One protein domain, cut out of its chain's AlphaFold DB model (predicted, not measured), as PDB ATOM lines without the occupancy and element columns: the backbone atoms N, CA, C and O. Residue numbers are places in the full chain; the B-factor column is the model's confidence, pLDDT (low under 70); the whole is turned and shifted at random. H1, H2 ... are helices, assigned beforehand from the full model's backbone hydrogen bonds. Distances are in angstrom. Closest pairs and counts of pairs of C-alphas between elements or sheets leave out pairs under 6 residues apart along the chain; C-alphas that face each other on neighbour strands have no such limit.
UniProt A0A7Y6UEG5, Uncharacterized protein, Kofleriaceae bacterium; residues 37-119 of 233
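This is residues 37 to 119 of the 233 residues of an uncharacterized protein of Kofleriaceae bacterium (UniProt A0A7Y6UEG5). Picture a zigzag of three helices, H2, H3 and H5: H3 folds back from the end of H2 and crosses to the first part of the long helix H5, whose far part sticks out with residues 104 to 119 as an arm. H1 packs on the first part of H2, and short H4 makes the corner between H3 and H5. The printed part has 83 residues with five named helices, H1 to H5 in order, and no named strand: the class is all helix. The whole is loose, with a radius of gyration of the C-alphas of 15.2 A, and spans 52 by 26 by 15 A.

Find C-alpha 37 at (156.031, 146.998, 190.685), where H1 begins; it runs to residue 44. H2, residues 49 to 64, covers 22.6 A; H3, residues 68 to 79, covers 16.2 A. H4 is residues 82 to 87. H5, residues 89 to 117, runs 41.3 A to C-alpha 117 at (148.645, 142.936, 147.285).

Look first at Ile 42 and Ala 51, the closest C-alphas of the hairpin H1 and H2, 5.0 A apart; H2 touches H1 with residues 51 to 58 alone. H2 and H3 form another hairpin, at a shallow tilt of 24 degrees, closest at C-alphas 62 and 71, 5.8 A. H3 touches residues 91 to 102 of H5 at a steep tilt of 44 degrees, opposite ways, closest at C-alphas 79 and 92, 4.9 A. H4 and H5 touch only at the corner, closest at C-alphas 85 and 92, 5.3 A. H1 and H5 are apart. In H1 to H4 every O i to N i+4 pair is within hydrogen-bond range; in H5, 24 of 25.

The C-alphas of Arg 47 and His 118, the two farthest apart, are 52.6 A apart. The printed part has no cut, and its four links are tight. In this model, pLDDT is under 70 at residues 37 to 52.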
ATOM      1  N   ILE A  37     156.667 147.002 189.359       63.38
ATOM      2  CA  ILE A  37     156.031 146.998 190.685       63.38
ATOM      3  C   ILE A  37     154.561 146.597 190.551       63.38
ATOM      4  O   ILE A  37     154.101 145.735 191.302       63.38
ATOM      5  N   LEU A  38     153.842 147.151 189.568       65.44
ATOM      6  CA  LEU A  38     152.470 146.753 189.233       65.44
ATOM      7  C   LEU A  38     152.391 145.262 188.860       65.44
ATOM      8  O   LEU A  38     151.558 144.543 189.406       65.44
ATOM      9  N   ILE A  39     153.297 144.764 188.020       62.97
ATOM     10  CA  ILE A  39     153.397 143.360 187.595       62.97
ATOM     11  C   ILE A  39     153.679 142.446 188.796       62.97
ATOM     12  O   ILE A  39     152.944 141.483 189.030       62.97
ATOM     13  N   ALA A  40     154.690 142.763 189.613       61.25
ATOM     14  CA  ALA A  40     154.995 141.998 190.823       61.25
ATOM     15  C   ALA A  40     153.815 142.001 191.815       61.25
ATOM     16  O   ALA A  40     153.502 140.973 192.422       61.25
ATOM     17  N   ARG A  41     153.114 143.133 191.945       67.44
ATOM     18  CA  ARG A  41     151.899 143.285 192.755       67.44
ATOM     19  C   ARG A  41     150.747 142.439 192.202       67.44
ATOM     20  O   ARG A  41     150.092 141.767 192.995       67.44
ATOM     21  N   ILE A  42     150.523 142.396 190.889       66.12
ATOM     22  CA  ILE A  42     149.495 141.559 190.242       66.12
ATOM     23  C   ILE A  42     149.762 140.069 190.508       66.12
ATOM     24  O   ILE A  42     148.862 139.356 190.951       66.12
ATOM     25  N   ILE A  43     151.004 139.610 190.315       61.56
ATOM     26  CA  ILE A  43     151.392 138.195 190.461       61.56
ATOM     27  C   ILE A  43     151.385 137.743 191.936       61.56
ATOM     28  O   ILE A  43     151.032 136.598 192.230       61.56
ATOM     29  N   HIS A  44     151.765 138.611 192.881       60.28
ATOM     30  CA  HIS A  44     151.997 138.212 194.279       60.28
ATOM     31  C   HIS A  44     150.945 138.675 195.305       60.28
ATOM     32  O   HIS A  44     151.020 138.255 196.462       60.28
ATOM     33  N   THR A  45     149.949 139.492 194.941       58.31
ATOM     34  CA  THR A  45     148.953 139.999 195.910       58.31
ATOM     35  C   THR A  45     147.930 138.925 196.322       58.31
ATOM     36  O   THR A  45     147.118 138.490 195.504       58.31
ATOM     37  N   PRO A  46     147.845 138.540 197.615       49.81
ATOM     38  CA  PRO A  46     146.884 137.534 198.075       49.81
ATOM     39  C   PRO A  46     145.448 138.073 198.242       49.81
ATOM     40  O   PRO A  46     144.530 137.297 198.505       49.81
ATOM     41  N   ARG A  47     145.229 139.394 198.124       50.94
ATOM     42  CA  ARG A  47     143.913 140.049 198.255       50.94
ATOM     43  C   ARG A  47     143.374 140.499 196.896       50.94
ATOM     44  O   ARG A  47     143.735 141.547 196.378       50.94
ATOM     45  N   LEU A  48     142.454 139.693 196.371       48.03
ATOM     46  CA  LEU A  48     141.970 139.722 194.989       48.03
ATOM     47  C   LEU A  48     141.397 141.042 194.426       48.03
ATOM     48  O   LEU A  48     141.565 141.232 193.223       48.03
ATOM     49  N   PRO A  49     140.744 141.948 195.190       50.91
ATOM     50  CA  PRO A  49     140.240 143.206 194.626       50.91
ATOM     51  C   PRO A  49     141.363 144.063 194.022       50.91
ATOM     52  O   PRO A  49     141.415 144.235 192.807       50.91
ATOM     53  N   ALA A  50     142.343 144.436 194.853       57.97
ATOM     54  CA  ALA A  50     143.435 145.349 194.510       57.97
ATOM     55  C   ALA A  50     144.431 144.811 193.461       57.97
ATOM     56  O   ALA A  50     145.288 145.564 192.999       57.97
ATOM     57  N   ALA A  51     144.336 143.523 193.107       63.38
ATOM     58  CA  ALA A  51     145.072 142.919 192.000       63.38
ATOM     59  C   ALA A  51     144.344 143.120 190.660       63.38
ATOM     60  O   ALA A  51     144.983 143.426 189.664       63.38
ATOM     61  N   GLY A  52     143.011 142.997 190.624       64.88
ATOM     62  CA  GLY A  52     142.249 143.268 189.401       64.88
ATOM     63  C   GLY A  52     142.177 144.758 189.071       64.88
ATOM     64  O   GLY A  52     142.234 145.116 187.900       64.88
ATOM     65  N   ASP A  53     142.125 145.611 190.094       71.56
ATOM     66  CA  ASP A  53     142.207 147.065 189.917       71.56
ATOM     67  C   ASP A  53     143.586 147.450 189.339       71.56
ATOM     68  O   ASP A  53     143.655 148.205 188.377       71.56
ATOM     69  N   ALA A  54     144.669 146.827 189.831       76.19
ATOM     70  CA  ALA A  54     146.027 146.986 189.298       76.19
ATOM     71  C   ALA A  54     146.197 146.457 187.859       76.19
ATOM     72  O   ALA A  54     146.924 147.064 187.078       76.19
ATOM     73  N   VAL A  55     145.524 145.360 187.477       77.44
ATOM     74  CA  VAL A  55     145.502 144.894 186.074       77.44
ATOM     75  C   VAL A  55     144.846 145.943 185.174       77.44
ATOM     76  O   VAL A  55     145.423 146.299 184.153       77.44
ATOM     77  N   PHE A  56     143.674 146.471 185.542       74.75
ATOM     78  CA  PHE A  56     143.026 147.515 184.740       74.75
ATOM     79  C   PHE A  56     143.809 148.835 184.732       74.75
ATOM     80  O   PHE A  56     143.793 149.522 183.718       74.75
ATOM     81  N   GLU A  57     144.524 149.166 185.808       81.88
ATOM     82  CA  GLU A  57     145.419 150.327 185.859       81.88
ATOM     83  C   GLU A  57     146.606 150.173 184.893       81.88
ATOM     84  O   GLU A  57     146.854 151.073 184.095       81.88
ATOM     85  N   LEU A  58     147.286 149.019 184.889       84.38
ATOM     86  CA  LEU A  58     148.375 148.720 183.949       84.38
ATOM     87  C   LEU A  58     147.894 148.756 182.488       84.38
ATOM     88  O   LEU A  58     148.501 149.419 181.651       84.38
ATOM     89  N   LEU A  59     146.781 148.082 182.183       82.88
ATOM     90  CA  LEU A  59     146.208 148.056 180.832       82.88
ATOM     91  C   LEU A  59     145.690 149.438 180.394       82.88
ATOM     92  O   LEU A  59     145.774 149.776 179.216       82.88
ATOM     93  N   GLY A  60     145.194 150.249 181.333       81.88
ATOM     94  CA  GLY A  60     144.812 151.640 181.100       81.88
ATOM     95  C   GLY A  60     146.012 152.502 180.712       81.88
ATOM     96  O   GLY A  60     145.985 153.117 179.650       81.88
ATOM     97  N   ARG A  61     147.096 152.471 181.501       86.31
ATOM     98  CA  ARG A  61     148.339 153.206 181.194       86.31
ATOM     99  C   ARG A  61     148.935 152.789 179.845       86.31
ATOM    100  O   ARG A  61     149.231 153.651 179.028       86.31
ATOM    101  N   LEU A  62     149.027 151.485 179.562       85.44
ATOM    102  CA  LEU A  62     149.528 150.980 178.274       85.44
ATOM    103  C   LEU A  62     148.687 151.453 177.074       85.44
ATOM    104  O   LEU A  62     149.229 151.652 175.986       85.44
ATOM    105  N   LEU A  63     147.377 151.649 177.258       82.75
ATOM    106  CA  LEU A  63     146.491 152.209 176.238       82.75
ATOM    107  C   LEU A  63     146.654 153.735 176.098       82.75
ATOM    108  O   LEU A  63     146.713 154.233 174.975       82.75
ATOM    109  N   GLU A  64     146.756 154.466 177.212       86.88
ATOM    110  CA  GLU A  64     146.947 155.926 177.247       86.88
ATOM    111  C   GLU A  64     148.314 156.355 176.678       86.88
ATOM    112  O   GLU A  64     148.382 157.313 175.906       86.88
ATOM    113  N   ASP A  65     149.377 155.593 176.959       89.19
ATOM    114  CA  ASP A  65     150.724 155.763 176.389       89.19
ATOM    115  C   ASP A  65     150.824 155.314 174.913       89.19
ATOM    116  O   ASP A  65     151.859 155.499 174.267       89.19
ATOM    117  N   GLY A  66     149.779 154.685 174.359       84.00
ATOM    118  CA  GLY A  66     149.770 154.158 172.989       84.00
ATOM    119  C   GLY A  66     150.668 152.932 172.768       84.00
ATOM    120  O   GLY A  66     151.038 152.630 171.631       84.00
ATOM    121  N   ARG A  67     151.016 152.193 173.828       86.44
ATOM    122  CA  ARG A  67     151.905 151.014 173.814       86.44
ATOM    123  C   ARG A  67     151.142 149.736 173.446       86.44
ATOM    124  O   ARG A  67     151.189 148.718 174.133       86.44
ATOM    125  N   ILE A  68     150.436 149.791 172.313       82.00
ATOM    126  CA  ILE A  68     149.461 148.776 171.871       82.00
ATOM    127  C   ILE A  68     150.076 147.370 171.735       82.00
ATOM    128  O   ILE A  68     149.433 146.389 172.093       82.00
ATOM    129  N   SER A  69     151.333 147.244 171.295       81.62
ATOM    130  CA  SER A  69     152.006 145.936 171.202       81.62
ATOM    131  C   SER A  69     152.226 145.273 172.568       81.62
ATOM    132  O   SER A  69     152.098 144.059 172.692       81.62
ATOM    133  N   GLU A  70     152.514 146.063 173.603       84.62
ATOM    134  CA  GLU A  70     152.673 145.573 174.978       84.62
ATOM    135  C   GLU A  70     151.302 145.313 175.620       84.62
ATOM    136  O   GLU A  70     151.132 144.342 176.354       84.62
ATOM    137  N   LEU A  71     150.295 146.122 175.274       85.00
ATOM    138  CA  LEU A  71     148.896 145.892 175.639       85.00
ATOM    139  C   LEU A  71     148.372 144.554 175.078       85.00
ATOM    140  O   LEU A  71     147.745 143.801 175.823       85.00
ATOM    141  N   HIS A  72     148.671 144.227 173.813       83.06
ATOM    142  CA  HIS A  72     148.408 142.905 173.225       83.06
ATOM    143  C   HIS A  72     149.112 141.804 174.033       83.06
ATOM    144  O   HIS A  72     148.449 140.873 174.482       83.06
ATOM    145  N   GLU A  73     150.426 141.921 174.272       84.50
ATOM    146  CA  GLU A  73     151.212 140.901 174.987       84.50
ATOM    147  C   GLU A  73     150.663 140.620 176.399       84.50
ATOM    148  O   GLU A  73     150.546 139.461 176.810       84.50
ATOM    149  N   TRP A  74     150.281 141.663 177.142       85.38
ATOM    150  CA  TRP A  74     149.675 141.511 178.466       85.38
ATOM    151  C   TRP A  74     148.265 140.922 178.410       85.38
ATOM    152  O   TRP A  74     147.931 140.079 179.242       85.38
ATOM    153  N   VAL A  75     147.442 141.297 177.431       85.69
ATOM    154  CA  VAL A  75     146.093 140.733 177.264       85.69
ATOM    155  C   VAL A  75     146.135 139.265 176.825       85.69
ATOM    156  O   VAL A  75     145.384 138.456 177.370       85.69
ATOM    157  N   GLU A  76     147.054 138.876 175.935       82.25
ATOM    158  CA  GLU A  76     147.310 137.464 175.624       82.25
ATOM    159  C   GLU A  76     147.748 136.695 176.879       82.25
ATOM    160  O   GLU A  76     147.135 135.689 177.233       82.25
ATOM    161  N   ARG A  77     148.749 137.208 177.606       83.12
ATOM    162  CA  ARG A  77     149.316 136.563 178.802       83.12
ATOM    163  C   ARG A  77     148.320 136.391 179.953       83.12
ATOM    164  O   ARG A  77     148.426 135.411 180.687       83.12
ATOM    165  N   LEU A  78     147.402 137.337 180.157       83.00
ATOM    166  CA  LEU A  78     146.553 137.385 181.355       83.00
ATOM    167  C   LEU A  78     145.177 136.713 181.186       83.00
ATOM    168  O   LEU A  78     144.607 136.284 182.189       83.00
ATOM    169  N   ALA A  79     144.620 136.602 179.972       76.69
ATOM    170  CA  ALA A  79     143.271 136.031 179.792       76.69
ATOM    171  C   ALA A  79     143.212 134.497 179.937       76.69
ATOM    172  O   ALA A  79     142.155 133.939 180.249       76.69
ATOM    173  N   ASP A  80     144.349 133.830 179.729       75.81
ATOM    174  CA  ASP A  80     144.519 132.382 179.891       75.81
ATOM    175  C   ASP A  80     145.395 132.011 181.096       75.81
ATOM    176  O   ASP A  80     145.658 130.831 181.343       75.81
ATOM    177  N   ASP A  81     145.783 132.996 181.914       79.25
ATOM    178  CA  ASP A  81     146.398 132.724 183.208       79.25
ATOM    179  C   ASP A  81     145.405 131.944 184.103       79.25
ATOM    180  O   ASP A  81     144.256 132.373 184.299       79.25
ATOM    181  N   PRO A  82     145.805 130.791 184.672       73.94
ATOM    182  CA  PRO A  82     144.898 129.934 185.429       73.94
ATOM    183  C   PRO A  82     144.536 130.513 186.805       73.94
ATOM    184  O   PRO A  82     143.502 130.150 187.365       73.94
ATOM    185  N   VAL A  83     145.347 131.417 187.365       75.38
ATOM    186  CA  VAL A  83     145.059 132.096 188.636       75.38
ATOM    187  C   VAL A  83     144.006 133.181 188.420       75.38
ATOM    188  O   VAL A  83     143.067 133.272 189.214       75.38
ATOM    189  N   ILE A  84     144.108 133.957 187.338       72.19
ATOM    190  CA  ILE A  84     143.109 134.954 186.932       72.19
ATOM    191  C   ILE A  84     141.811 134.254 186.528       72.19
ATOM    192  O   ILE A  84     140.765 134.560 187.101       72.19
ATOM    193  N   THR A  85     141.877 133.252 185.648       73.69
ATOM    194  CA  THR A  85     140.705 132.483 185.193       73.69
ATOM    195  C   THR A  85     139.938 131.857 186.363       73.69
ATOM    196  O   THR A  85     138.716 131.972 186.426       73.69
ATOM    197  N   PHE A  86     140.630 131.251 187.337       73.50
ATOM    198  CA  PHE A  86     139.977 130.614 188.487       73.50
ATOM    199  C   PHE A  86     139.486 131.602 189.562       73.50
ATOM    200  O   PHE A  86     138.490 131.328 190.230       73.50
ATOM    201  N   ARG A  87     140.178 132.731 189.786       71.50
ATOM    202  CA  ARG A  87     139.885 133.644 190.916       71.50
ATOM    203  C   ARG A  87     139.162 134.940 190.537       71.50
ATOM    204  O   ARG A  87     138.727 135.658 191.440       71.50
ATOM    205  N   ARG A  88     139.098 135.282 189.249       70.44
ATOM    206  CA  ARG A  88     138.516 136.518 188.691       70.44
ATOM    207  C   ARG A  88     137.879 136.229 187.313       70.44
ATOM    208  O   ARG A  88     138.319 136.811 186.319       70.44
ATOM    209  N   PRO A  89     136.870 135.341 187.213       72.31
ATOM    210  CA  PRO A  89     136.281 134.953 185.927       72.31
ATOM    211  C   PRO A  89     135.711 136.143 185.133       72.31
ATOM    212  O   PRO A  89     135.730 136.127 183.907       72.31
ATOM    213  N   GLU A  90     135.279 137.215 185.801       72.88
ATOM    214  CA  GLU A  90     134.790 138.449 185.170       72.88
ATOM    215  C   GLU A  90     135.920 139.272 184.526       72.88
ATOM    216  O   GLU A  90     135.711 139.936 183.510       72.88
ATOM    217  N   LEU A  91     137.129 139.223 185.100       75.69
ATOM    218  CA  LEU A  91     138.332 139.817 184.510       75.69
ATOM    219  C   LEU A  91     138.826 138.957 183.343       75.69
ATOM    220  O   LEU A  91     139.095 139.498 182.279       75.69
ATOM    221  N   ALA A  92     138.879 137.632 183.511       75.50
ATOM    222  CA  ALA A  92     139.245 136.710 182.436       75.50
ATOM    223  C   ALA A  92     138.301 136.841 181.223       75.50
ATOM    224  O   ALA A  92     138.770 136.882 180.090       75.50
ATOM    225  N   GLY A  93     136.992 136.998 181.456       74.50
ATOM    226  CA  GLY A  93     136.009 137.293 180.409       74.50
ATOM    227  C   GLY A  93     136.345 138.565 179.626       74.50
ATOM    228  O   GLY A  93     136.503 138.503 178.411       74.50
ATOM    229  N   ARG A  94     136.559 139.692 180.317       78.62
ATOM    230  CA  ARG A  94     136.940 140.971 179.684       78.62
ATOM    231  C   ARG A  94     138.278 140.918 178.949       78.62
ATOM    232  O   ARG A  94     138.416 141.505 177.883       78.62
ATOM    233  N   LEU A  95     139.264 140.206 179.492       82.12
ATOM    234  CA  LEU A  95     140.551 140.016 178.821       82.12
ATOM    235  C   LEU A  95     140.384 139.190 177.534       82.12
ATOM    236  O   LEU A  95     141.004 139.516 176.530       82.12
ATOM    237  N   ARG A  96     139.495 138.187 177.515       79.94
ATOM    238  CA  ARG A  96     139.153 137.431 176.294       79.94
ATOM    239  C   ARG A  96     138.365 138.269 175.290       79.94
ATOM    240  O   ARG A  96     138.618 138.165 174.097       79.94
ATOM    241  N   GLU A  97     137.467 139.141 175.748       78.81
ATOM    242  CA  GLU A  97     136.808 140.141 174.891       78.81
ATOM    243  C   GLU A  97     137.846 141.062 174.217       78.81
ATOM    244  O   GLU A  97     137.767 141.286 173.009       78.81
ATOM    245  N   MET A  98     138.875 141.512 174.952       83.06
ATOM    246  CA  MET A  98     139.993 142.286 174.389       83.06
ATOM    247  C   MET A  98     140.870 141.460 173.431       83.06
ATOM    248  O   MET A  98     141.147 141.937 172.334       83.06
ATOM    249  N   GLN A  99     141.253 140.219 173.774       83.25
ATOM    250  CA  GLN A  99     141.980 139.314 172.860       83.25
ATOM    251  C   GLN A  99     141.232 139.131 171.525       83.25
ATOM    252  O   GLN A  99     141.845 139.124 170.458       83.25
ATOM    253  N   ILE A 100     139.904 138.972 171.582       80.19
ATOM    254  CA  ILE A 100     139.043 138.795 170.405       80.19
ATOM    255  C   ILE A 100     139.001 140.072 169.559       80.19
ATOM    256  O   ILE A 100     139.078 139.979 168.334       80.19
ATOM    257  N   GLN A 101     138.920 141.250 170.184       83.00
ATOM    258  CA  GLN A 101     138.959 142.533 169.478       83.00
ATOM    259  C   GLN A 101     140.319 142.770 168.802       83.00
ATOM    260  O   GLN A 101     140.362 143.072 167.613       83.00
ATOM    261  N   PHE A 102     141.426 142.552 169.515       84.56
ATOM    262  CA  PHE A 102     142.784 142.696 168.981       84.56
ATOM    263  C   PHE A 102     143.045 141.763 167.793       84.56
ATOM    264  O   PHE A 102     143.428 142.216 166.716       84.56
ATOM    265  N   ALA A 103     142.731 140.472 167.927       81.75
ATOM    266  CA  ALA A 103     142.894 139.535 166.820       81.75
ATOM    267  C   ALA A 103     141.913 139.803 165.652       81.75
ATOM    268  O   ALA A 103     142.209 139.419 164.518       81.75
ATOM    269  N   ARG A 104     140.769 140.474 165.887       84.00
ATOM    270  CA  ARG A 104     139.884 140.982 164.817       84.00
ATOM    271  C   ARG A 104     140.530 142.156 164.079       84.00
ATOM    272  O   ARG A 104     140.491 142.171 162.855       84.00
ATOM    273  N   GLU A 105     141.168 143.086 164.781       86.12
ATOM    274  CA  GLU A 105     141.898 144.207 164.170       86.12
ATOM    275  C   GLU A 105     143.108 143.728 163.341       86.12
ATOM    276  O   GLU A 105     143.312 144.213 162.223       86.12
ATOM    277  N   ASP A 106     143.826 142.700 163.812       84.12
ATOM    278  CA  ASP A 106     144.868 141.995 163.048       84.12
ATOM    279  C   ASP A 106     144.301 141.283 161.801       84.12
ATOM    280  O   ASP A 106     144.913 141.299 160.729       84.12
ATOM    281  N   ALA A 107     143.119 140.664 161.899       80.88
ATOM    282  CA  ALA A 107     142.450 140.032 160.759       80.88
ATOM    283  C   ALA A 107     141.984 141.068 159.717       80.88
ATOM    284  O   ALA A 107     142.190 140.873 158.516       80.88
ATOM    285  N   ASP A 108     141.434 142.198 160.172       83.69
ATOM    286  CA  ASP A 108     141.106 143.358 159.341       83.69
ATOM    287  C   ASP A 108     142.371 143.932 158.670       83.69
ATOM    288  O   ASP A 108     142.310 144.357 157.519       83.69
ATOM    289  N   GLU A 109     143.526 143.959 159.351       85.69
ATOM    290  CA  GLU A 109     144.825 144.387 158.793       85.69
ATOM    291  C   GLU A 109     145.296 143.430 157.695       85.69
ATOM    292  O   GLU A 109     145.635 143.874 156.593       85.69
ATOM    293  N   LEU A 110     145.247 142.119 157.951       79.94
ATOM    294  CA  LEU A 110     145.585 141.084 156.975       79.94
ATOM    295  C   LEU A 110     144.671 141.145 155.746       79.94
ATOM    296  O   LEU A 110     145.167 141.043 154.624       79.94
ATOM    297  N   GLU A 111     143.367 141.386 155.912       81.62
ATOM    298  CA  GLU A 111     142.467 141.589 154.774       81.62
ATOM    299  C   GLU A 111     142.767 142.907 154.035       81.62
ATOM    300  O   GLU A 111     142.845 142.926 152.802       81.62
ATOM    301  N   ARG A 112     142.995 144.014 154.757       84.12
ATOM    302  CA  ARG A 112     143.397 145.311 154.176       84.12
ATOM    303  C   ARG A 112     144.722 145.216 153.413       84.12
ATOM    304  O   ARG A 112     144.891 145.931 152.424       84.12
ATOM    305  N   ALA A 113     145.643 144.350 153.832       78.06
ATOM    306  CA  ALA A 113     146.878 144.039 153.119       78.06
ATOM    307  C   ALA A 113     146.609 143.162 151.886       78.06
ATOM    308  O   ALA A 113     146.970 143.557 150.777       78.06
ATOM    309  N   ALA A 114     145.887 142.048 152.042       74.50
ATOM    310  CA  ALA A 114     145.531 141.128 150.959       74.50
ATOM    311  C   ALA A 114     144.757 141.815 149.818       74.50
ATOM    312  O   ALA A 114     144.999 141.553 148.640       74.50
ATOM    313  N   ARG A 115     143.874 142.767 150.148       75.62
ATOM    314  CA  ARG A 115     143.153 143.611 149.179       75.62
ATOM    315  C   ARG A 115     144.058 144.575 148.402       75.62
ATOM    316  O   ARG A 115     143.672 144.976 147.309       75.62
ATOM    317  N   LYS A 116     145.232 144.948 148.932       78.81
ATOM    318  CA  LYS A 116     146.237 145.797 148.256       78.81
ATOM    319  C   LYS A 116     147.242 144.979 147.442       78.81
ATOM    320  O   LYS A 116     147.670 145.432 146.384       78.81
ATOM    321  N   THR A 117     147.653 143.811 147.940       78.69
ATOM    322  CA  THR A 117     148.645 142.936 147.285       78.69
ATOM    323  C   THR A 117     148.018 141.997 146.255       78.69
ATOM    324  O   THR A 117     148.716 141.516 145.364       78.69
ATOM    325  N   HIS A 118     146.722 141.700 146.400       74.31
ATOM    326  CA  HIS A 118     146.012 140.596 145.744       74.31
ATOM    327  C   HIS A 118     146.693 139.222 145.924       74.31
ATOM    328  O   HIS A 118     146.453 138.295 145.148       74.31
ATOM    329  N   ALA A 119     147.535 139.063 146.951       76.06
ATOM    330  CA  ALA A 119     148.271 137.830 147.188       76.06
ATOM    331  C   ALA A 119     147.388 136.788 147.892       76.06
ATOM    332  O   ALA A 119     146.905 136.998 149.006       76.06
TER     333      ALA A 119